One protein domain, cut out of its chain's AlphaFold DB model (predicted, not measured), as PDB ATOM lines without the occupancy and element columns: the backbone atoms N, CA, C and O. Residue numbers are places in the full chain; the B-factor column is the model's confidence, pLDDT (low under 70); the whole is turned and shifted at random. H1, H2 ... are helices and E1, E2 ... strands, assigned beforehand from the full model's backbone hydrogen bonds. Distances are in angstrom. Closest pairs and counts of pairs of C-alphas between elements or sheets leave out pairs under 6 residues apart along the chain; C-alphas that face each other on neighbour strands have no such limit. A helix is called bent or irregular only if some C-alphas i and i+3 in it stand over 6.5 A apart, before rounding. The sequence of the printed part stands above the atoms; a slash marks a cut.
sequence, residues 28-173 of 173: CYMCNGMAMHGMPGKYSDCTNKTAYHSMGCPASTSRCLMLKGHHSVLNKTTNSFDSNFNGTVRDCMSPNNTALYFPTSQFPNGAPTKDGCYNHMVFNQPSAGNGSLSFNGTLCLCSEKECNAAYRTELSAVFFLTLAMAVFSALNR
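What this domain is: This is residues 28 to 173 of the 173 residues of an uncharacterized protein of Ramazzottius varieornatus (UniProt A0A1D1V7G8). One antiparallel sheet of four long strands, E4, E3, E6 and E5, is folded into a trough, each strand bending by 86 to 93 degrees partway along. The short hairpin E1 and E2 packs through E1 near the last residues of E4, the short helix H1 is on the sheet mainly by E5, and H2 sticks out as a long free arm. The printed part has 146 residues with two named helices and six named strands, in the order E1 E2 E3 E4 H1 E5 E6 H2, and its class is mixed, helices and strands. The whole is loose, with a radius of gyration of the C-alphas of 18.1 A, and spans 71 by 32 by 29 A, the arm making the length.

Where its parts are: In the large sheet, E3 is residues 63 to 75, 29.0 A long, and E4 is residues 80 to 93, 27.9 A. E5 is residues 116 to 127, 25.2 A, and E6 is residues 131 to 142, 28.1 A. E1, residues 28 to 31, begins with C-alpha 28 at (-27.421, 17.544, 37.233) and is 9.9 A long; E2 is residues 52 to 56, 13.0 A. H1 is residues 95 to 101, 10.4 A. H2, residues 155 to 171, is 25.2 A long and ends with C-alpha 171 at (-23.575, -13.445, 4.827).

How they stand to each other: The sheet runs E4, E3, E6, E5, is twisted, and has E4 and E5 as edge strands. E3 bends at residue 69, E4 at 86, E5 at 120 and E6 at 137. E3 and E6 are antiparallel at 162 degrees, with N 68 and O 138 2.8 A apart, within hydrogen-bond range. In the hairpin E3 and E4, N 69 and O 87 are 2.9 A apart; in the hairpin E5 and E6, N 118 and O 139 are 2.7 A apart. The hairpin E1 and E2 is a separate sheet, with N 30 and O 53 2.9 A apart. The closest C-alphas of E1 and E4, those of Met 30 and Asp 91, are 4.8 A apart. H1 is on the large sheet; its closest C-alphas to E5, those of Leu 100 and Gln 125, are 6.5 A apart. H1 is only just irregular, C-alphas 96 and 99 being 7.0 A apart. In H1, 1 of 3 O i to N i+4 pairs and 3 of 4 O i to N i+3 pairs are within hydrogen-bond range; in H2, 12 of 13 O i to N i+4 pairs are. H2 is not on the sheet and is apart from H1.

The domain as a whole: The C-alphas farthest apart, those of Thr 77 and Arg 173, are 71.0 A from each other. Residues 155 to 173, of which 155 to 171 belong to H2, stand free; the body without them spans 40 by 37 by 27 A. The printed part has no cut and ends at the chain's last residue. The links E1 to E2, H1 to E5 and E6 to H2 are long. The mean pLDDT of the printed part is 77.3; 40 residues are under 70, among them residues 33 to 42 and 151 to 166.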
ATOM      1  N   CYS A  28     -27.786  17.261  38.613       91.88
ATOM      2  CA  CYS A  28     -27.421  17.544  37.233       91.88
ATOM      3  C   CYS A  28     -25.989  18.065  37.173       91.88
ATOM      4  O   CYS A  28     -25.464  18.607  38.147       91.88
ATOM      5  N   TYR A  29     -25.354  17.933  36.011       92.69
ATOM      6  CA  TYR A  29     -24.124  18.662  35.752       92.69
ATOM      7  C   TYR A  29     -24.439  20.132  35.491       92.69
ATOM      8  O   TYR A  29     -25.301  20.447  34.671       92.69
ATOM      9  N   MET A  30     -23.716  21.018  36.167       89.50
ATOM     10  CA  MET A  30     -23.807  22.467  36.014       89.50
ATOM     11  C   MET A  30     -22.432  23.022  35.662       89.50
ATOM     12  O   MET A  30     -21.417  22.547  36.180       89.50
ATOM     13  N   CYS A  31     -22.373  24.011  34.769       88.31
ATOM     14  CA  CYS A  31     -21.091  24.628  34.438       88.31
ATOM     15  C   CYS A  31     -20.513  25.396  35.638       88.31
ATOM     16  O   CYS A  31     -21.233  26.025  36.417       88.31
ATOM     17  N   ASN A  32     -19.189  25.403  35.749       81.50
ATOM     18  CA  ASN A  32     -18.480  26.099  36.815       81.50
ATOM     19  C   ASN A  32     -18.597  27.622  36.636       81.50
ATOM     20  O   ASN A  32     -18.201  28.157  35.603       81.50
ATOM     21  N   GLY A  33     -19.088  28.328  37.659       64.44
ATOM     22  CA  GLY A  33     -19.078  29.797  37.689       64.44
ATOM     23  C   GLY A  33     -20.061  30.482  36.734       64.44
ATOM     24  O   GLY A  33     -19.891  31.668  36.443       64.44
ATOM     25  N   MET A  34     -21.079  29.766  36.242       64.94
ATOM     26  CA  MET A  34     -22.125  30.385  35.435       64.94
ATOM     27  C   MET A  34     -23.087  31.218  36.275       64.94
ATOM     28  O   MET A  34     -23.656  30.760  37.264       64.94
ATOM     29  N   ALA A  35     -23.339  32.424  35.782       57.28
ATOM     30  CA  ALA A  35     -24.471  33.247  36.161       57.28
ATOM     31  C   ALA A  35     -25.733  32.780  35.441       57.28
ATOM     32  O   ALA A  35     -26.057  33.268  34.358       57.28
ATOM     33  N   MET A  36     -26.466  31.848  36.034       54.69
ATOM     34  CA  MET A  36     -27.837  31.585  35.607       54.69
ATOM     35  C   MET A  36     -28.798  32.157  36.645       54.69
ATOM     36  O   MET A  36     -28.568  32.040  37.844       54.69
ATOM     37  N   HIS A  37     -29.849  32.833  36.174       50.59
ATOM     38  CA  HIS A  37     -30.936  33.380  37.001       50.59
ATOM     39  C   HIS A  37     -30.496  34.339  38.121       50.59
ATOM     40  O   HIS A  37     -30.687  34.070  39.302       50.59
ATOM     41  N   GLY A  38     -29.954  35.506  37.766       43.22
ATOM     42  CA  GLY A  38     -29.808  36.613  38.731       43.22
ATOM     43  C   GLY A  38     -28.466  36.699  39.454       43.22
ATOM     44  O   GLY A  38     -28.239  37.679  40.159       43.22
ATOM     45  N   MET A  39     -27.571  35.725  39.282       38.97
ATOM     46  CA  MET A  39     -26.238  35.762  39.892       38.97
ATOM     47  C   MET A  39     -25.219  36.468  38.981       38.97
ATOM     48  O   MET A  39     -25.347  36.381  37.765       38.97
ATOM     49  N   PRO A  40     -24.210  37.170  39.521       43.78
ATOM     50  CA  PRO A  40     -23.095  37.706  38.740       43.78
ATOM     51  C   PRO A  40     -22.135  36.585  38.306       43.78
ATOM     52  O   PRO A  40     -21.789  35.712  39.097       43.78
ATOM     53  N   GLY A  41     -21.692  36.602  37.047       55.72
ATOM     54  CA  GLY A  41     -20.871  35.534  36.460       55.72
ATOM     55  C   GLY A  41     -20.819  35.620  34.934       55.72
ATOM     56  O   GLY A  41     -21.634  36.300  34.313       55.72
ATOM     57  N   LYS A  42     -19.832  34.961  34.317       63.97
ATOM     58  CA  LYS A  42     -19.669  34.940  32.854       63.97
ATOM     59  C   LYS A  42     -20.309  33.678  32.284       63.97
ATOM     60  O   LYS A  42     -20.073  32.589  32.799       63.97
ATOM     61  N   TYR A  43     -21.083  33.817  31.210       73.19
ATOM     62  CA  TYR A  43     -21.472  32.667  30.395       73.19
ATOM     63  C   TYR A  43     -20.219  32.135  29.695       73.19
ATOM     64  O   TYR A  43     -19.489  32.897  29.056       73.19
ATOM     65  N   SER A  44     -19.947  30.845  29.852       78.94
ATOM     66  CA  SER A  44     -18.750  30.197  29.325       78.94
ATOM     67  C   SER A  44     -19.061  28.785  28.838       78.94
ATOM     68  O   SER A  44     -20.037  28.161  29.255       78.94
ATOM     69  N   ASP A  45     -18.230  28.292  27.921       85.06
ATOM     70  CA  ASP A  45     -18.327  26.928  27.414       85.06
ATOM     71  C   ASP A  45     -17.942  25.909  28.499       85.06
ATOM     72  O   ASP A  45     -16.825  25.929  29.020       85.06
ATOM     73  N   CYS A  46     -18.850  24.976  28.789       88.31
ATOM     74  CA  CYS A  46     -18.614  23.817  29.641       88.31
ATOM     75  C   CYS A  46     -18.746  22.476  28.904       88.31
ATOM     76  O   CYS A  46     -19.285  21.483  29.402       88.31
ATOM     77  N   THR A  47     -18.196  22.421  27.692       86.62
ATOM     78  CA  THR A  47     -18.051  21.171  26.938       86.62
ATOM     79  C   THR A  47     -17.150  20.165  27.665       86.62
ATOM     80  O   THR A  47     -17.476  18.977  27.729       86.62
ATOM     81  N   ASN A  48     -16.049  20.627  28.267       86.81
ATOM     82  CA  ASN A  48     -15.069  19.767  28.935       86.81
ATOM     83  C   ASN A  48     -15.494  19.368  30.354       86.81
ATOM     84  O   ASN A  48     -16.032  20.183  31.096       86.81
ATOM     85  N   LYS A  49     -15.149  18.140  30.773       84.19
ATOM     86  CA  LYS A  49     -15.430  17.613  32.127       84.19
ATOM     87  C   LYS A  49     -14.905  18.489  33.262       84.19
ATOM     88  O   LYS A  49     -15.492  18.506  34.331       84.19
ATOM     89  N   THR A  50     -13.807  19.204  33.043       87.31
ATOM     90  CA  THR A  50     -13.218  20.116  34.035       87.31
ATOM     91  C   THR A  50     -14.001  21.419  34.193       87.31
ATOM     92  O   THR A  50     -13.785  22.144  35.160       87.31
ATOM     93  N   ALA A  51     -14.899  21.727  33.256       85.56
ATOM     94  CA  ALA A  51     -15.669  22.963  33.217       85.56
ATOM     95  C   ALA A  51     -17.085  22.812  33.802       85.56
ATOM     96  O   ALA A  51     -17.838  23.785  33.815       85.56
ATOM     97  N   TYR A  52     -17.453  21.626  34.294       90.50
ATOM     98  CA  TYR A  52     -18.729  21.380  34.963       90.50
ATOM     99  C   TYR A  52     -18.571  20.431  36.157       90.50
ATOM    100  O   TYR A  52     -17.608  19.672  36.243       90.50
ATOM    101  N   HIS A  53     -19.538  20.445  37.068       90.94
ATOM    102  CA  HIS A  53     -19.581  19.563  38.236       90.94
ATOM    103  C   HIS A  53     -21.014  19.115  38.525       90.94
ATOM    104  O   HIS A  53     -21.969  19.736  38.064       90.94
ATOM    105  N   SER A  54     -21.164  18.000  39.243       91.69
ATOM    106  CA  SER A  54     -22.476  17.513  39.683       91.69
ATOM    107  C   SER A  54     -22.936  18.332  40.886       91.69
ATOM    108  O   SER A  54     -22.184  18.485  41.852       91.69
ATOM    109  N   MET A  55     -24.157  18.855  40.828       89.31
ATOM    110  CA  MET A  55     -24.797  19.576  41.925       89.31
ATOM    111  C   MET A  55     -26.254  19.123  42.056       89.31
ATOM    112  O   MET A  55     -26.900  18.784  41.064       89.31
ATOM    113  N   GLY A  56     -26.768  19.108  43.288       88.94
ATOM    114  CA  GLY A  56     -28.191  18.907  43.542       88.94
ATOM    115  C   GLY A  56     -29.009  20.105  43.070       88.94
ATOM    116  O   GLY A  56     -28.716  21.245  43.429       88.94
ATOM    117  N   CYS A  57     -30.038  19.846  42.276       87.31
ATOM    118  CA  CYS A  57     -30.947  20.867  41.787       87.31
ATOM    119  C   CYS A  57     -31.973  21.283  42.853       87.31
ATOM    120  O   CYS A  57     -32.276  20.513  43.767       87.31
ATOM    121  N   PRO A  58     -32.589  22.472  42.719       85.06
ATOM    122  CA  PRO A  58     -33.742  22.851  43.530       85.06
ATOM    123  C   PRO A  58     -34.855  21.797  43.464       85.06
ATOM    124  O   PRO A  58     -35.075  21.214  42.404       85.06
ATOM    125  N   ALA A  59     -35.613  21.612  44.549       82.19
ATOM    126  CA  ALA A  59     -36.666  20.588  44.647       82.19
ATOM    127  C   ALA A  59     -37.784  20.712  43.589       82.19
ATOM    128  O   ALA A  59     -38.481  19.742  43.311       82.19
ATOM    129  N   SER A  60     -37.954  21.892  42.991       80.69
ATOM    130  CA  SER A  60     -38.889  22.123  41.884       80.69
ATOM    131  C   SER A  60     -38.376  21.622  40.531       80.69
ATOM    132  O   SER A  60     -39.128  21.621  39.562       80.69
ATOM    133  N   THR A  61     -37.110  21.223  40.437       83.50
ATOM    134  CA  THR A  61     -36.465  20.787  39.196       83.50
ATOM    135  C   THR A  61     -36.801  19.333  38.922       83.50
ATOM    136  O   THR A  61     -36.510  18.461  39.736       83.50
ATOM    137  N   SER A  62     -37.352  19.060  37.742       84.94
ATOM    138  CA  SER A  62     -37.658  17.698  37.302       84.94
ATOM    139  C   SER A  62     -36.734  17.195  36.195       84.94
ATOM    140  O   SER A  62     -36.829  16.027  35.831       84.94
ATOM    141  N   ARG A  63     -35.878  18.061  35.625       89.38
ATOM    142  CA  ARG A  63     -34.986  17.715  34.508       89.38
ATOM    143  C   ARG A  63     -33.633  18.406  34.564       89.38
ATOM    144  O   ARG A  63     -33.515  19.536  35.026       89.38
ATOM    145  N   CYS A  64     -32.637  17.755  33.989       91.06
ATOM    146  CA  CYS A  64     -31.368  18.347  33.612       91.06
ATOM    147  C   CYS A  64     -31.439  18.914  32.193       91.06
ATOM    148  O   CYS A  64     -32.032  18.312  31.297       91.06
ATOM    149  N   LEU A  65     -30.784  20.054  31.993       90.50
ATOM    150  CA  LEU A  65     -30.685  20.786  30.737       90.50
ATOM    151  C   LEU A  65     -29.265  20.688  30.168       90.50
ATOM    152  O   LEU A  65     -28.275  20.770  30.900       90.50
ATOM    153  N   MET A  66     -29.166  20.574  28.844       91.56
ATOM    154  CA  MET A  66     -27.938  20.795  28.084       91.56
ATOM    155  C   MET A  66     -28.244  21.638  26.844       91.56
ATOM    156  O   MET A  66     -29.058  21.248  26.015       91.56
ATOM    157  N   LEU A  67     -27.564  22.766  26.689       90.12
ATOM    158  CA  LEU A  67     -27.655  23.658  25.538       90.12
ATOM    159  C   LEU A  67     -26.344  23.596  24.763       90.12
ATOM    160  O   LEU A  67     -25.319  24.082  25.235       90.12
ATOM    161  N   LYS A  68     -26.359  23.012  23.571       91.81
ATOM    162  CA  LYS A  68     -25.189  22.914  22.698       91.81
ATOM    163  C   LYS A  68     -25.398  23.791  21.475       91.81
ATOM    164  O   LYS A  68     -26.297  23.526  20.685       91.81
ATOM    165  N   GLY A  69     -24.564  24.802  21.289       91.94
ATOM    166  CA  GLY A  69     -24.710  25.712  20.160       91.94
ATOM    167  C   GLY A  69     -23.999  27.036  20.356       91.94
ATOM    168  O   GLY A  69     -23.042  27.134  21.123       91.94
ATOM    169  N   HIS A  70     -24.483  28.038  19.639       92.06
ATOM    170  CA  HIS A  70     -24.012  29.407  19.726       92.06
ATOM    171  C   HIS A  70     -24.744  30.141  20.850       92.06
ATOM    172  O   HIS A  70     -25.976  30.207  20.860       92.06
ATOM    173  N   HIS A  71     -23.979  30.723  21.768       89.00
ATOM    174  CA  HIS A  71     -24.450  31.490  22.916       89.00
ATOM    175  C   HIS A  71     -23.935  32.914  22.819       89.00
ATOM    176  O   HIS A  71     -22.753  33.143  22.559       89.00
ATOM    177  N   SER A  72     -24.813  33.877  23.066       87.31
ATOM    178  CA  SER A  72     -24.458  35.286  23.016       87.31
ATOM    179  C   SER A  72     -25.173  36.061  24.112       87.31
ATOM    180  O   SER A  72     -26.396  36.002  24.213       87.31
ATOM    181  N   VAL A  73     -24.421  36.788  24.934       83.50
ATOM    182  CA  VAL A  73     -24.967  37.689  25.952       83.50
ATOM    183  C   VAL A  73     -24.642  39.112  25.547       83.50
ATOM    184  O   VAL A  73     -23.485  39.531  25.592       83.50
ATOM    185  N   LEU A  74     -25.672  39.849  25.153       82.56
ATOM    186  CA  LEU A  74     -25.583  41.266  24.840       82.56
ATOM    187  C   LEU A  74     -25.835  42.084  26.104       82.56
ATOM    188  O   LEU A  74     -26.883  41.941  26.737       82.56
ATOM    189  N   ASN A  75     -24.920  42.987  26.427       80.06
ATOM    190  CA  ASN A  75     -25.139  44.033  27.409       80.06
ATOM    191  C   ASN A  75     -25.943  45.159  26.758       80.06
ATOM    192  O   ASN A  75     -25.450  45.820  25.844       80.06
ATOM    193  N   LYS A  76     -27.180  45.407  27.201       76.75
ATOM    194  CA  LYS A  76     -28.013  46.461  26.593       76.75
ATOM    195  C   LYS A  76     -27.548  47.867  26.971       76.75
ATOM    196  O   LYS A  76     -27.910  48.813  26.285       76.75
ATOM    197  N   THR A  77     -26.759  48.012  28.037       79.12
ATOM    198  CA  THR A  77     -26.251  49.315  28.493       79.12
ATOM    199  C   THR A  77     -25.111  49.803  27.602       79.12
ATOM    200  O   THR A  77     -25.092  50.965  27.212       79.12
ATOM    201  N   THR A  78     -24.173  48.920  27.255       79.62
ATOM    202  CA  THR A  78     -23.009  49.247  26.410       79.62
ATOM    203  C   THR A  78     -23.182  48.830  24.950       79.62
ATOM    204  O   THR A  78     -22.332  49.142  24.121       79.62
ATOM    205  N   ASN A  79     -24.265  48.114  24.631       78.25
ATOM    206  CA  ASN A  79     -24.517  47.490  23.332       78.25
ATOM    207  C   ASN A  79     -23.349  46.609  22.839       78.25
ATOM    208  O   ASN A  79     -23.093  46.499  21.641       78.25
ATOM    209  N   SER A  80     -22.619  45.990  23.773       77.12
ATOM    210  CA  SER A  80     -21.485  45.100  23.511       77.12
ATOM    211  C   SER A  80     -21.784  43.680  23.981       77.12
ATOM    212  O   SER A  80     -22.580  43.474  24.897       77.12
ATOM    213  N   PHE A  81     -21.128  42.687  23.384       78.06
ATOM    214  CA  PHE A  81     -21.228  41.312  23.865       78.06
ATOM    215  C   PHE A  81     -20.368  41.117  25.115       78.06
ATOM    216  O   PHE A  81     -19.145  41.226  25.045       78.06
ATOM    217  N   ASP A  82     -21.002  40.780  26.238       77.25
ATOM    218  CA  ASP A  82     -20.302  40.330  27.448       77.25
ATOM    219  C   ASP A  82     -19.772  38.900  27.265       77.25
ATOM    220  O   ASP A  82     -18.770  38.503  27.866       77.25
ATOM    221  N   SER A  83     -20.430  38.119  26.403       79.75
ATOM    222  CA  SER A  83     -19.947  36.820  25.935       79.75
ATOM    223  C   SER A  83     -20.521  36.490  24.556       79.75
ATOM    224  O   SER A  83     -21.659  36.843  24.247       79.75
ATOM    225  N   ASN A  84     -19.724  35.825  23.722       87.31
ATOM    226  CA  ASN A  84     -20.142  35.326  22.415       87.31
ATOM    227  C   ASN A  84     -19.302  34.094  22.058       87.31
ATOM    228  O   ASN A  84     -18.104  34.231  21.803       87.31
ATOM    229  N   PHE A  85     -19.881  32.896  22.114       88.00
ATOM    230  CA  PHE A  85     -19.125  31.654  21.947       88.00
ATOM    231  C   PHE A  85     -19.976  30.497  21.423       88.00
ATOM    232  O   PHE A  85     -21.183  30.428  21.645       88.00
ATOM    233  N   ASN A  86     -19.309  29.537  20.783       90.75
ATOM    234  CA  ASN A  86     -19.878  28.228  20.482       90.75
ATOM    235  C   ASN A  86     -19.466  27.246  21.574       90.75
ATOM    236  O   ASN A  86     -18.281  27.134  21.876       90.75
ATOM    237  N   GLY A  87     -20.424  26.528  22.152       90.12
ATOM    238  CA  GLY A  87     -20.126  25.613  23.244       90.12
ATOM    239  C   GLY A  87     -21.340  24.914  23.831       90.12
ATOM    240  O   GLY A  87     -22.449  24.947  23.289       90.12
ATOM    241  N   THR A  88     -21.100  24.263  24.963       90.56
ATOM    242  CA  THR A  88     -22.110  23.549  25.734       90.56
ATOM    243  C   THR A  88     -22.337  24.256  27.055       90.56
ATOM    244  O   THR A  88     -21.393  24.539  27.781       90.56
ATOM    245  N   VAL A  89     -23.596  24.491  27.385       89.69
ATOM    246  CA  VAL A  89     -24.049  25.009  28.671       89.69
ATOM    247  C   VAL A  89     -24.924  23.943  29.327       89.69
ATOM    248  O   VAL A  89     -25.676  23.251  28.643       89.69
ATOM    249  N   ARG A  90     -24.804  23.760  30.641       90.06
ATOM    250  CA  ARG A  90     -25.497  22.710  31.401       90.06
ATOM    251  C   ARG A  90     -26.087  23.301  32.672       90.06
ATOM    252  O   ARG A  90     -25.402  24.070  33.346       90.06
ATOM    253  N   ASP A  91     -27.329  22.945  32.978       88.62
ATOM    254  CA  ASP A  91     -28.067  23.512  34.112       88.62
ATOM    255  C   ASP A  91     -29.187  22.574  34.600       88.62
ATOM    256  O   ASP A  91     -29.502  21.559  33.972       88.62
ATOM    257  N   CYS A  92     -29.808  22.940  35.715       87.94
ATOM    258  CA  CYS A  92     -31.071  22.414  36.205       87.94
ATOM    259  C   CYS A  92     -32.254  23.107  35.501       87.94
ATOM    260  O   CYS A  92     -32.361  24.335  35.465       87.94
ATOM    261  N   MET A  93     -33.196  22.328  34.974       86.06
ATOM    262  CA  MET A  93     -34.406  22.845  34.341       86.06
ATOM    263  C   MET A  93     -35.555  22.930  35.346       86.06
ATOM    264  O   MET A  93     -36.117  21.913  35.764       86.06
ATOM    265  N   SER A  94     -35.937  24.153  35.706       77.88
ATOM    266  CA  SER A  94     -37.089  24.385  36.572       77.88
ATOM    267  C   SER A  94     -38.354  24.632  35.736       77.88
ATOM    268  O   SER A  94     -38.292  25.186  34.635       77.88
ATOM    269  N   PRO A  95     -39.547  24.311  36.253       69.06
ATOM    270  CA  PRO A  95     -40.803  24.694  35.613       69.06
ATOM    271  C   PRO A  95     -40.863  26.202  35.316       69.06
ATOM    272  O   PRO A  95     -41.336  26.613  34.260       69.06
ATOM    273  N   ASN A  96     -40.284  27.022  36.200       67.69
ATOM    274  CA  ASN A  96     -40.287  28.481  36.090       67.69
ATOM    275  C   ASN A  96     -39.448  29.010  34.916       67.69
ATOM    276  O   ASN A  96     -39.806  30.030  34.336       67.69
ATOM    277  N   ASN A  97     -38.356  28.335  34.543       69.69
ATOM    278  CA  ASN A  97     -37.531  28.735  33.397       69.69
ATOM    279  C   ASN A  97     -37.894  27.982  32.104       69.69
ATOM    280  O   ASN A  97     -37.366  28.296  31.040       69.69
ATOM    281  N   THR A  98     -38.860  27.060  32.154       73.00
ATOM    282  CA  THR A  98     -39.276  26.263  30.992       73.00
ATOM    283  C   THR A  98     -39.853  27.120  29.868       73.00
ATOM    284  O   THR A  98     -39.478  26.946  28.709       73.00
ATOM    285  N   ALA A  99     -40.699  28.096  30.200       68.94
ATOM    286  CA  ALA A  99     -41.267  29.015  29.215       68.94
ATOM    287  C   ALA A  99     -40.207  29.890  28.520       68.94
ATOM    288  O   ALA A  99     -40.442  30.378  27.417       68.94
ATOM    289  N   LEU A 100     -39.038  30.075  29.144       72.88
ATOM    290  CA  LEU A 100     -37.952  30.857  28.564       72.88
ATOM    291  C   LEU A 100     -37.195  30.086  27.478       72.88
ATOM    292  O   LEU A 100     -36.812  30.653  26.458       72.88
ATOM    293  N   TYR A 101     -37.005  28.785  27.689       76.00
ATOM    294  CA  TYR A 101     -36.301  27.913  26.751       76.00
ATOM    295  C   TYR A 101     -37.194  27.381  25.623       76.00
ATOM    296  O   TYR A 101     -36.691  27.001  24.566       76.00
ATOM    297  N   PHE A 102     -38.512  27.368  25.835       79.25
ATOM    298  CA  PHE A 102     -39.508  26.911  24.867       79.25
ATOM    299  C   PHE A 102     -40.516  28.022  24.565       79.25
ATOM    300  O   PHE A 102     -41.657  27.968  25.034       79.25
ATOM    301  N   PRO A 103     -40.116  29.048  23.792       74.69
ATOM    302  CA  PRO A 103     -41.035  30.105  23.406       74.69
ATOM    303  C   PRO A 103     -42.174  29.527  22.559       74.69
ATOM    304  O   PRO A 103     -41.966  28.677  21.688       74.69
ATOM    305  N   THR A 104     -43.390  30.028  22.776       76.06
ATOM    306  CA  THR A 104     -44.606  29.569  22.080       76.06
ATOM    307  C   THR A 104     -44.537  29.734  20.562       76.06
ATOM    308  O   THR A 104     -45.221  29.017  19.840       76.06
ATOM    309  N   SER A 105     -43.674  30.623  20.060       77.56
ATOM    310  CA  SER A 105     -43.396  30.780  18.629       77.56
ATOM    311  C   SER A 105     -42.765  29.538  17.989       77.56
ATOM    312  O   SER A 105     -42.996  29.288  16.810       77.56
ATOM    313  N   GLN A 106     -41.994  28.753  18.748       76.19
ATOM    314  CA  GLN A 106     -41.418  27.476  18.298       76.19
ATOM    315  C   GLN A 106     -42.213  26.271  18.803       76.19
ATOM    316  O   GLN A 106     -42.220  25.219  18.168       76.19
ATOM    317  N   PHE A 107     -42.912  26.437  19.928       81.00
ATOM    318  CA  PHE A 107     -43.685  25.396  20.596       81.00
ATOM    319  C   PHE A 107     -45.126  25.870  20.832       81.00
ATOM    320  O   PHE A 107     -45.503  26.163  21.970       81.00
ATOM    321  N   PRO A 108     -45.962  25.954  19.777       76.25
ATOM    322  CA  PRO A 108     -47.322  26.496  19.883       76.25
ATOM    323  C   PRO A 108     -48.234  25.654  20.784       76.25
ATOM    324  O   PRO A 108     -49.173  26.174  21.374       76.25
ATOM    325  N   ASN A 109     -47.909  24.369  20.948       80.12
ATOM    326  CA  ASN A 109     -48.610  23.440  21.836       80.12
ATOM    327  C   ASN A 109     -47.971  23.350  23.235       80.12
ATOM    328  O   ASN A 109     -48.254  22.419  23.987       80.12
ATOM    329  N   GLY A 110     -47.102  24.302  23.581       77.44
ATOM    330  CA  GLY A 110     -46.390  24.345  24.853       77.44
ATOM    331  C   GLY A 110     -45.093  23.536  24.868       77.44
ATOM    332  O   GLY A 110     -44.740  22.833  23.919       77.44
ATOM    333  N   ALA A 111     -44.362  23.673  25.974       79.12
ATOM    334  CA  ALA A 111     -43.063  23.043  26.157       79.12
ATOM    335  C   ALA A 111     -43.156  21.508  26.114       79.12
ATOM    336  O   ALA A 111     -44.113  20.920  26.631       79.12
ATOM    337  N   PRO A 112     -42.153  20.830  25.540       75.00
ATOM    338  CA  PRO A 112     -42.176  19.391  25.437       75.00
ATOM    339  C   PRO A 112     -42.070  18.722  26.813       75.00
ATOM    340  O   PRO A 112     -41.182  18.979  27.626       75.00
ATOM    341  N   THR A 113     -42.974  17.779  27.049       73.62
ATOM    342  CA  THR A 113     -43.087  17.035  28.309       73.62
ATOM    343  C   THR A 113     -42.308  15.728  28.301       73.62
ATOM    344  O   THR A 113     -42.480  14.925  29.212       73.62
ATOM    345  N   LYS A 114     -41.421  15.500  27.331       80.31
ATOM    346  CA  LYS A 114     -40.575  14.301  27.262       80.31
ATOM    347  C   LYS A 114     -39.096  14.661  27.315       80.31
ATOM    348  O   LYS A 114     -38.717  15.780  26.983       80.31
ATOM    349  N   ASP A 115     -38.299  13.693  27.740       87.75
ATOM    350  CA  ASP A 115     -36.852  13.735  27.586       87.75
ATOM    351  C   ASP A 115     -36.501  13.635  26.096       87.75
ATOM    352  O   ASP A 115     -37.220  13.010  25.309       87.75
ATOM    353  N   GLY A 116     -35.412  14.278  25.693       88.12
ATOM    354  CA  GLY A 116     -34.982  14.313  24.302       88.12
ATOM    355  C   GLY A 116     -34.171  15.548  23.950       88.12
ATOM    356  O   GLY A 116     -33.988  16.453  24.763       88.12
ATOM    357  N   CYS A 117     -33.690  15.571  22.708       88.81
ATOM    358  CA  CYS A 117     -32.987  16.709  22.129       88.81
ATOM    359  C   CYS A 117     -33.837  17.374  21.046       88.81
ATOM    360  O   CYS A 117     -34.333  16.717  20.131       88.81
ATOM    361  N   TYR A 118     -33.941  18.692  21.135       87.12
ATOM    362  CA  TYR A 118     -34.653  19.574  20.227       87.12
ATOM    363  C   TYR A 118     -33.609  20.384  19.463       87.12
ATOM    364  O   TYR A 118     -32.799  21.092  20.063       87.12
ATOM    365  N   ASN A 119     -33.577  20.223  18.142       88.25
ATOM    366  CA  ASN A 119     -32.613  20.886  17.263       88.25
ATOM    367  C   ASN A 119     -33.182  22.196  16.714       88.25
ATOM    368  O   ASN A 119     -34.398  22.362  16.655       88.25
ATOM    369  N   HIS A 120     -32.294  23.085  16.261       85.62
ATOM    370  CA  HIS A 120     -32.643  24.402  15.704       85.62
ATOM    371  C   HIS A 120     -33.467  25.268  16.665       85.62
ATOM    372  O   HIS A 120     -34.319  26.055  16.258       85.62
ATOM    373  N   MET A 121     -33.187  25.118  17.955       87.12
ATOM    374  CA  MET A 121     -33.770  25.920  19.013       87.12
ATOM    375  C   MET A 121     -33.190  27.319  18.937       87.12
ATOM    376  O   MET A 121     -31.967  27.483  18.948       87.12
ATOM    377  N   VAL A 122     -34.070  28.315  18.892       86.81
ATOM    378  CA  VAL A 122     -33.672  29.727  18.914       86.81
ATOM    379  C   VAL A 122     -34.506  30.456  19.949       86.81
ATOM    380  O   VAL A 122     -35.730  30.498  19.854       86.81
ATOM    381  N   PHE A 123     -33.852  31.052  20.932       84.81
ATOM    382  CA  PHE A 123     -34.540  31.873  21.916       84.81
ATOM    383  C   PHE A 123     -33.690  33.075  22.292       84.81
ATOM    384  O   PHE A 123     -32.461  33.008  22.337       84.81
ATOM    385  N   ASN A 124     -34.387  34.169  22.577       81.94
ATOM    386  CA  ASN A 124     -33.818  35.391  23.107       81.94
ATOM    387  C   ASN A 124     -34.539  35.674  24.418       81.94
ATOM    388  O   ASN A 124     -35.755  35.869  24.418       81.94
ATOM    389  N   GLN A 125     -33.806  35.681  25.522       75.94
ATOM    390  CA  GLN A 125     -34.360  35.951  26.839       75.94
ATOM    391  C   GLN A 125     -33.642  37.129  27.494       75.94
ATOM    392  O   GLN A 125     -32.435  37.302  27.305       75.94
ATOM    393  N   PRO A 126     -34.350  37.954  28.281       70.06
ATOM    394  CA  PRO A 126     -33.680  38.911  29.145       70.06
ATOM    395  C   PRO A 126     -32.723  38.157  30.079       70.06
ATOM    396  O   PRO A 126     -33.103  37.180  30.719       70.06
ATOM    397  N   SER A 127     -31.468  38.599  30.128       67.75
ATOM    398  CA  SER A 127     -30.498  38.117  31.113       67.75
ATOM    399  C   SER A 127     -30.610  38.958  32.383       67.75
ATOM    400  O   SER A 127     -31.036  40.117  32.338       67.75
ATOM    401  N   ALA A 128     -30.200  38.388  33.514       55.22
ATOM    402  CA  ALA A 128     -30.026  39.139  34.749       55.22
ATOM    403  C   ALA A 128     -29.142  40.373  34.510       55.22
ATOM    404  O   ALA A 128     -28.082  40.248  33.902       55.22
ATOM    405  N   GLY A 129     -29.600  41.540  34.978       55.69
ATOM    406  CA  GLY A 129     -28.921  42.824  34.798       55.69
ATOM    407  C   GLY A 129     -28.894  43.286  33.340       55.69
ATOM    408  O   GLY A 129     -28.002  42.910  32.601       55.69
ATOM    409  N   ASN A 130     -29.867  44.106  32.923       63.50
ATOM    410  CA  ASN A 130     -29.899  44.868  31.659       63.50
ATOM    411  C   ASN A 130     -29.287  44.187  30.407       63.50
ATOM    412  O   ASN A 130     -28.689  44.848  29.561       63.50
ATOM    413  N   GLY A 131     -29.430  42.869  30.278       70.38
ATOM    414  CA  GLY A 131     -28.785  42.069  29.241       70.38
ATOM    415  C   GLY A 131     -29.790  41.254  28.438       70.38
ATOM    416  O   GLY A 131     -30.968  41.155  28.789       70.38
ATOM    417  N   SER A 132     -29.338  40.659  27.340       79.75
ATOM    418  CA  SER A 132     -30.112  39.698  26.548       79.75
ATOM    419  C   SER A 132     -29.256  38.476  26.264       79.75
ATOM    420  O   SER A 132     -28.214  38.607  25.630       79.75
ATOM    421  N   LEU A 133     -29.699  37.298  26.698       81.50
ATOM    422  CA  LEU A 133     -29.138  36.032  26.248       81.50
ATOM    423  C   LEU A 133     -29.832  35.627  24.949       81.50
ATOM    424  O   LEU A 133     -31.058  35.589  24.890       81.50
ATOM    425  N   SER A 134     -29.042  35.298  23.939       86.56
ATOM    426  CA  SER A 134     -29.482  34.732  22.670       86.56
ATOM    427  C   SER A 134     -28.830  33.368  22.496       86.56
ATOM    428  O   SER A 134     -27.628  33.215  22.732       86.56
ATOM    429  N   PHE A 135     -29.611  32.384  22.070       89.62
ATOM    430  CA  PHE A 135     -29.136  31.031  21.807       89.62
ATOM    431  C   PHE A 135     -29.593  30.557  20.434       89.62
ATOM    432  O   PHE A 135     -30.730  30.808  20.034       89.62
ATOM    433  N   ASN A 136     -28.714  29.832  19.747       91.25
ATOM    434  CA  ASN A 136     -29.048  29.067  18.554       91.25
ATOM    435  C   ASN A 136     -28.332  27.711  18.593       91.25
ATOM    436  O   ASN A 136     -27.099  27.659  18.592       91.25
ATOM    437  N   GLY A 137     -29.089  26.614  18.622       92.00
ATOM    438  CA  GLY A 137     -28.507  25.277  18.575       92.00
ATOM    439  C   GLY A 137     -29.452  24.162  19.006       92.00
ATOM    440  O   GLY A 137     -30.622  24.127  18.633       92.00
ATOM    441  N   THR A 138     -28.918  23.219  19.774       91.56
ATOM    442  CA  THR A 138     -29.629  22.048  20.287       91.56
ATOM    443  C   THR A 138     -29.858  22.179  21.789       91.56
ATOM    444  O   THR A 138     -28.920  22.415  22.549       91.56
ATOM    445  N   LEU A 139     -31.097  21.958  22.221       90.44
ATOM    446  CA  LEU A 139     -31.483  21.852  23.624       90.44
ATOM    447  C   LEU A 139     -31.803  20.393  23.943       90.44
ATOM    448  O   LEU A 139     -32.659  19.814  23.289       90.44
ATOM    449  N   CYS A 140     -31.168  19.803  24.950       91.00
ATOM    450  CA  CYS A 140     -31.487  18.463  25.435       91.00
ATOM    451  C   CYS A 140     -31.996  18.490  26.877       91.00
ATOM    452  O   CYS A 140     -31.468  19.228  27.713       91.00
ATOM    453  N   LEU A 141     -32.997  17.657  27.151       90.50
ATOM    454  CA  LEU A 141     -33.628  17.472  28.451       90.50
ATOM    455  C   LEU A 141     -33.599  16.002  28.856       90.50
ATOM    456  O   LEU A 141     -33.995  15.161  28.056       90.50
ATOM    457  N   CYS A 142     -33.208  15.700  30.091       90.31
ATOM    458  CA  CYS A 142     -33.342  14.360  30.678       90.31
ATOM    459  C   CYS A 142     -33.738  14.427  32.147       90.31
ATOM    460  O   CYS A 142     -33.460  15.413  32.822       90.31
ATOM    461  N   SER A 143     -34.348  13.357  32.645       89.88
ATOM    462  CA  SER A 143     -34.871  13.272  34.011       89.88
ATOM    463  C   SER A 143     -34.025  12.385  34.940       89.88
ATOM    464  O   SER A 143     -34.313  12.290  36.130       89.88
ATOM    465  N   GLU A 144     -32.983  11.728  34.421       89.44
ATOM    466  CA  GLU A 144     -32.096  10.866  35.209       89.44
ATOM    467  C   GLU A 144     -30.966  11.644  35.899       89.44
ATOM    468  O   GLU A 144     -30.555  12.722  35.469       89.44
ATOM    469  N   LYS A 145     -30.414  11.071  36.971       91.00
ATOM    470  CA  LYS A 145     -29.265  11.649  37.673       91.00
ATOM    471  C   LYS A 145     -28.095  11.841  36.704       91.00
ATOM    472  O   LYS A 145     -27.657  10.883  36.075       91.00
ATOM    473  N   GLU A 146     -27.552  13.058  36.641       91.50
ATOM    474  CA  GLU A 146     -26.324  13.381  35.898       91.50
ATOM    475  C   GLU A 146     -26.393  13.048  34.391       91.50
ATOM    476  O   GLU A 146     -25.384  12.943  33.692       91.50
ATOM    477  N   CYS A 147     -27.602  12.923  33.855       90.56
ATOM    478  CA  CYS A 147     -27.862  12.491  32.483       90.56
ATOM    479  C   CYS A 147     -27.386  13.498  31.425       90.56
ATOM    480  O   CYS A 147     -27.097  13.152  30.276       90.56
ATOM    481  N   ASN A 148     -27.240  14.764  31.814       91.50
ATOM    482  CA  ASN A 148     -26.799  15.839  30.946       91.50
ATOM    483  C   ASN A 148     -25.269  15.916  30.837       91.50
ATOM    484  O   ASN A 148     -24.773  17.004  30.599       91.50
ATOM    485  N   ALA A 149     -24.509  14.825  31.006       86.31
ATOM    486  CA  ALA A 149     -23.049  14.803  30.800       86.31
ATOM    487  C   ALA A 149     -22.666  14.705  29.316       86.31
ATOM    488  O   ALA A 149     -21.763  15.380  28.821       86.31
ATOM    489  N   ALA A 150     -23.348  13.822  28.595       71.00
ATOM    490  CA  ALA A 150     -22.999  13.452  27.232       71.00
ATOM    491  C   ALA A 150     -24.246  12.982  26.492       71.00
ATOM    492  O   ALA A 150     -24.195  11.922  25.874       71.00
ATOM    493  N   TYR A 151     -25.358  13.725  26.637       62.91
ATOM    494  CA  TYR A 151     -26.668  13.338  26.118       62.91
ATOM    495  C   TYR A 151     -26.502  12.766  24.714       62.91
ATOM    496  O   TYR A 151     -26.164  13.481  23.766       62.91
ATOM    497  N   ARG A 152     -26.623  11.440  24.616       53.34
ATOM    498  CA  ARG A 152     -26.384  10.732  23.371       53.34
ATOM    499  C   ARG A 152     -27.607  11.016  22.528       53.34
ATOM    500  O   ARG A 152     -28.713  10.638  22.890       53.34
ATOM    501  N   THR A 153     -27.426  11.703  21.410       50.91
ATOM    502  CA  THR A 153     -28.426  11.652  20.350       50.91
ATOM    503  C   THR A 153     -28.560  10.178  19.979       50.91
ATOM    504  O   THR A 153     -27.630   9.610  19.405       50.91
ATOM    505  N   GLU A 154     -29.674   9.540  20.337       47.31
ATOM    506  CA  GLU A 154     -29.952   8.112  20.104       47.31
ATOM    507  C   GLU A 154     -30.012   7.708  18.616       47.31
ATOM    508  O   GLU A 154     -30.410   6.604  18.265       47.31
ATOM    509  N   LEU A 155     -29.532   8.559  17.713       47.66
ATOM    510  CA  LEU A 155     -29.372   8.263  16.295       47.66
ATOM    511  C   LEU A 155     -28.321   7.180  16.004       47.66
ATOM    512  O   LEU A 155     -28.249   6.705  14.877       47.66
ATOM    513  N   SER A 156     -27.513   6.761  16.983       48.72
ATOM    514  CA  SER A 156     -26.443   5.786  16.737       48.72
ATOM    515  C   SER A 156     -26.863   4.329  16.971       48.72
ATOM    516  O   SER A 156     -26.505   3.461  16.179       48.72
ATOM    517  N   ALA A 157     -27.661   4.033  18.002       47.53
ATOM    518  CA  ALA A 157     -27.964   2.644  18.367       47.53
ATOM    519  C   ALA A 157     -28.867   1.938  17.340       47.53
ATOM    520  O   ALA A 157     -28.618   0.784  16.995       47.53
ATOM    521  N   VAL A 158     -29.861   2.646  16.789       53.16
ATOM    522  CA  VAL A 158     -30.760   2.089  15.764       53.16
ATOM    523  C   VAL A 158     -30.008   1.829  14.455       53.16
ATOM    524  O   VAL A 158     -30.204   0.782  13.845       53.16
ATOM    525  N   PHE A 159     -29.086   2.721  14.067       53.94
ATOM    526  CA  PHE A 159     -28.306   2.580  12.832       53.94
ATOM    527  C   PHE A 159     -27.357   1.372  12.884       53.94
ATOM    528  O   PHE A 159     -27.283   0.602  11.923       53.94
ATOM    529  N   PHE A 160     -26.684   1.150  14.022       53.56
ATOM    530  CA  PHE A 160     -25.836  -0.029  14.221       53.56
ATOM    531  C   PHE A 160     -26.644  -1.334  14.250       53.56
ATOM    532  O   PHE A 160     -26.190  -2.327  13.682       53.56
ATOM    533  N   LEU A 161     -27.852  -1.336  14.826       55.66
ATOM    534  CA  LEU A 161     -28.714  -2.523  14.820       55.66
ATOM    535  C   LEU A 161     -29.204  -2.866  13.403       55.66
ATOM    536  O   LEU A 161     -29.173  -4.028  13.003       55.66
ATOM    537  N   THR A 162     -29.608  -1.863  12.615       58.53
ATOM    538  CA  THR A 162     -30.037  -2.078  11.223       58.53
ATOM    539  C   THR A 162     -28.889  -2.515  10.316       58.53
ATOM    540  O   THR A 162     -29.083  -3.386   9.471       58.53
ATOM    541  N   LEU A 163     -27.684  -1.970  10.514       64.69
ATOM    542  CA  LEU A 163     -26.503  -2.368   9.747       64.69
ATOM    543  C   LEU A 163     -26.077  -3.804  10.087       64.69
ATOM    544  O   LEU A 163     -25.767  -4.581   9.187       64.69
ATOM    545  N   ALA A 164     -26.130  -4.188  11.367       60.75
ATOM    546  CA  ALA A 164     -25.827  -5.550  11.800       60.75
ATOM    547  C   ALA A 164     -26.810  -6.577  11.209       60.75
ATOM    548  O   ALA A 164     -26.379  -7.628  10.736       60.75
ATOM    549  N   MET A 165     -28.111  -6.259  11.163       66.56
ATOM    550  CA  MET A 165     -29.107  -7.133  10.530       66.56
ATOM    551  C   MET A 165     -28.894  -7.257   9.017       66.56
ATOM    552  O   MET A 165     -28.958  -8.366   8.489       66.56
ATOM    553  N   ALA A 166     -28.573  -6.155   8.329       65.38
ATOM    554  CA  ALA A 166     -28.304  -6.168   6.891       65.38
ATOM    555  C   ALA A 166     -27.077  -7.030   6.534       65.38
ATOM    556  O   ALA A 166     -27.130  -7.827   5.594       65.38
ATOM    557  N   VAL A 167     -25.997  -6.934   7.318       71.00
ATOM    558  CA  VAL A 167     -24.776  -7.735   7.121       71.00
ATOM    559  C   VAL A 167     -25.028  -9.223   7.393       71.00
ATOM    560  O   VAL A 167     -24.607 -10.061   6.597       71.00
ATOM    561  N   PHE A 168     -25.780  -9.573   8.443       67.50
ATOM    562  CA  PHE A 168     -26.150 -10.971   8.711       67.50
ATOM    563  C   PHE A 168     -26.994 -11.587   7.588       67.50
ATOM    564  O   PHE A 168     -26.772 -12.735   7.209       67.50
ATOM    565  N   SER A 169     -27.931 -10.830   7.010       65.19
ATOM    566  CA  SER A 169     -28.730 -11.311   5.877       65.19
ATOM    567  C   SER A 169     -27.936 -11.468   4.575       65.19
ATOM    568  O   SER A 169     -28.318 -12.276   3.731       65.19
ATOM    569  N   ALA A 170     -26.835 -10.728   4.412       63.69
ATOM    570  CA  ALA A 170     -25.959 -10.826   3.246       63.69
ATOM    571  C   ALA A 170     -24.927 -11.963   3.359       63.69
ATOM    572  O   ALA A 170     -24.516 -12.493   2.335       63.69
ATOM    573  N   LEU A 171     -24.526 -12.349   4.576       67.19
ATOM    574  CA  LEU A 171     -23.575 -13.445   4.827       67.19
ATOM    575  C   LEU A 171     -24.218 -14.844   4.828       67.19
ATOM    576  O   LEU A 171     -23.507 -15.833   4.692       67.19
ATOM    577  N   ASN A 172     -25.542 -14.932   4.984       60.59
ATOM    578  CA  ASN A 172     -26.301 -16.191   4.974       60.59
ATOM    579  C   ASN A 172     -26.933 -16.530   3.603       60.59
ATOM    580  O   ASN A 172     -27.845 -17.357   3.537       60.59
ATOM    581  N   ARG A 173     -26.486 -15.885   2.521       52.09
ATOM    582  CA  ARG A 173     -26.807 -16.241   1.128       52.09
ATOM    583  C   ARG A 173     -25.549 -16.709   0.419       52.09
ATOM    584  O   ARG A 173     -25.689 -17.633  -0.408       52.09
TER     585      ARG A 173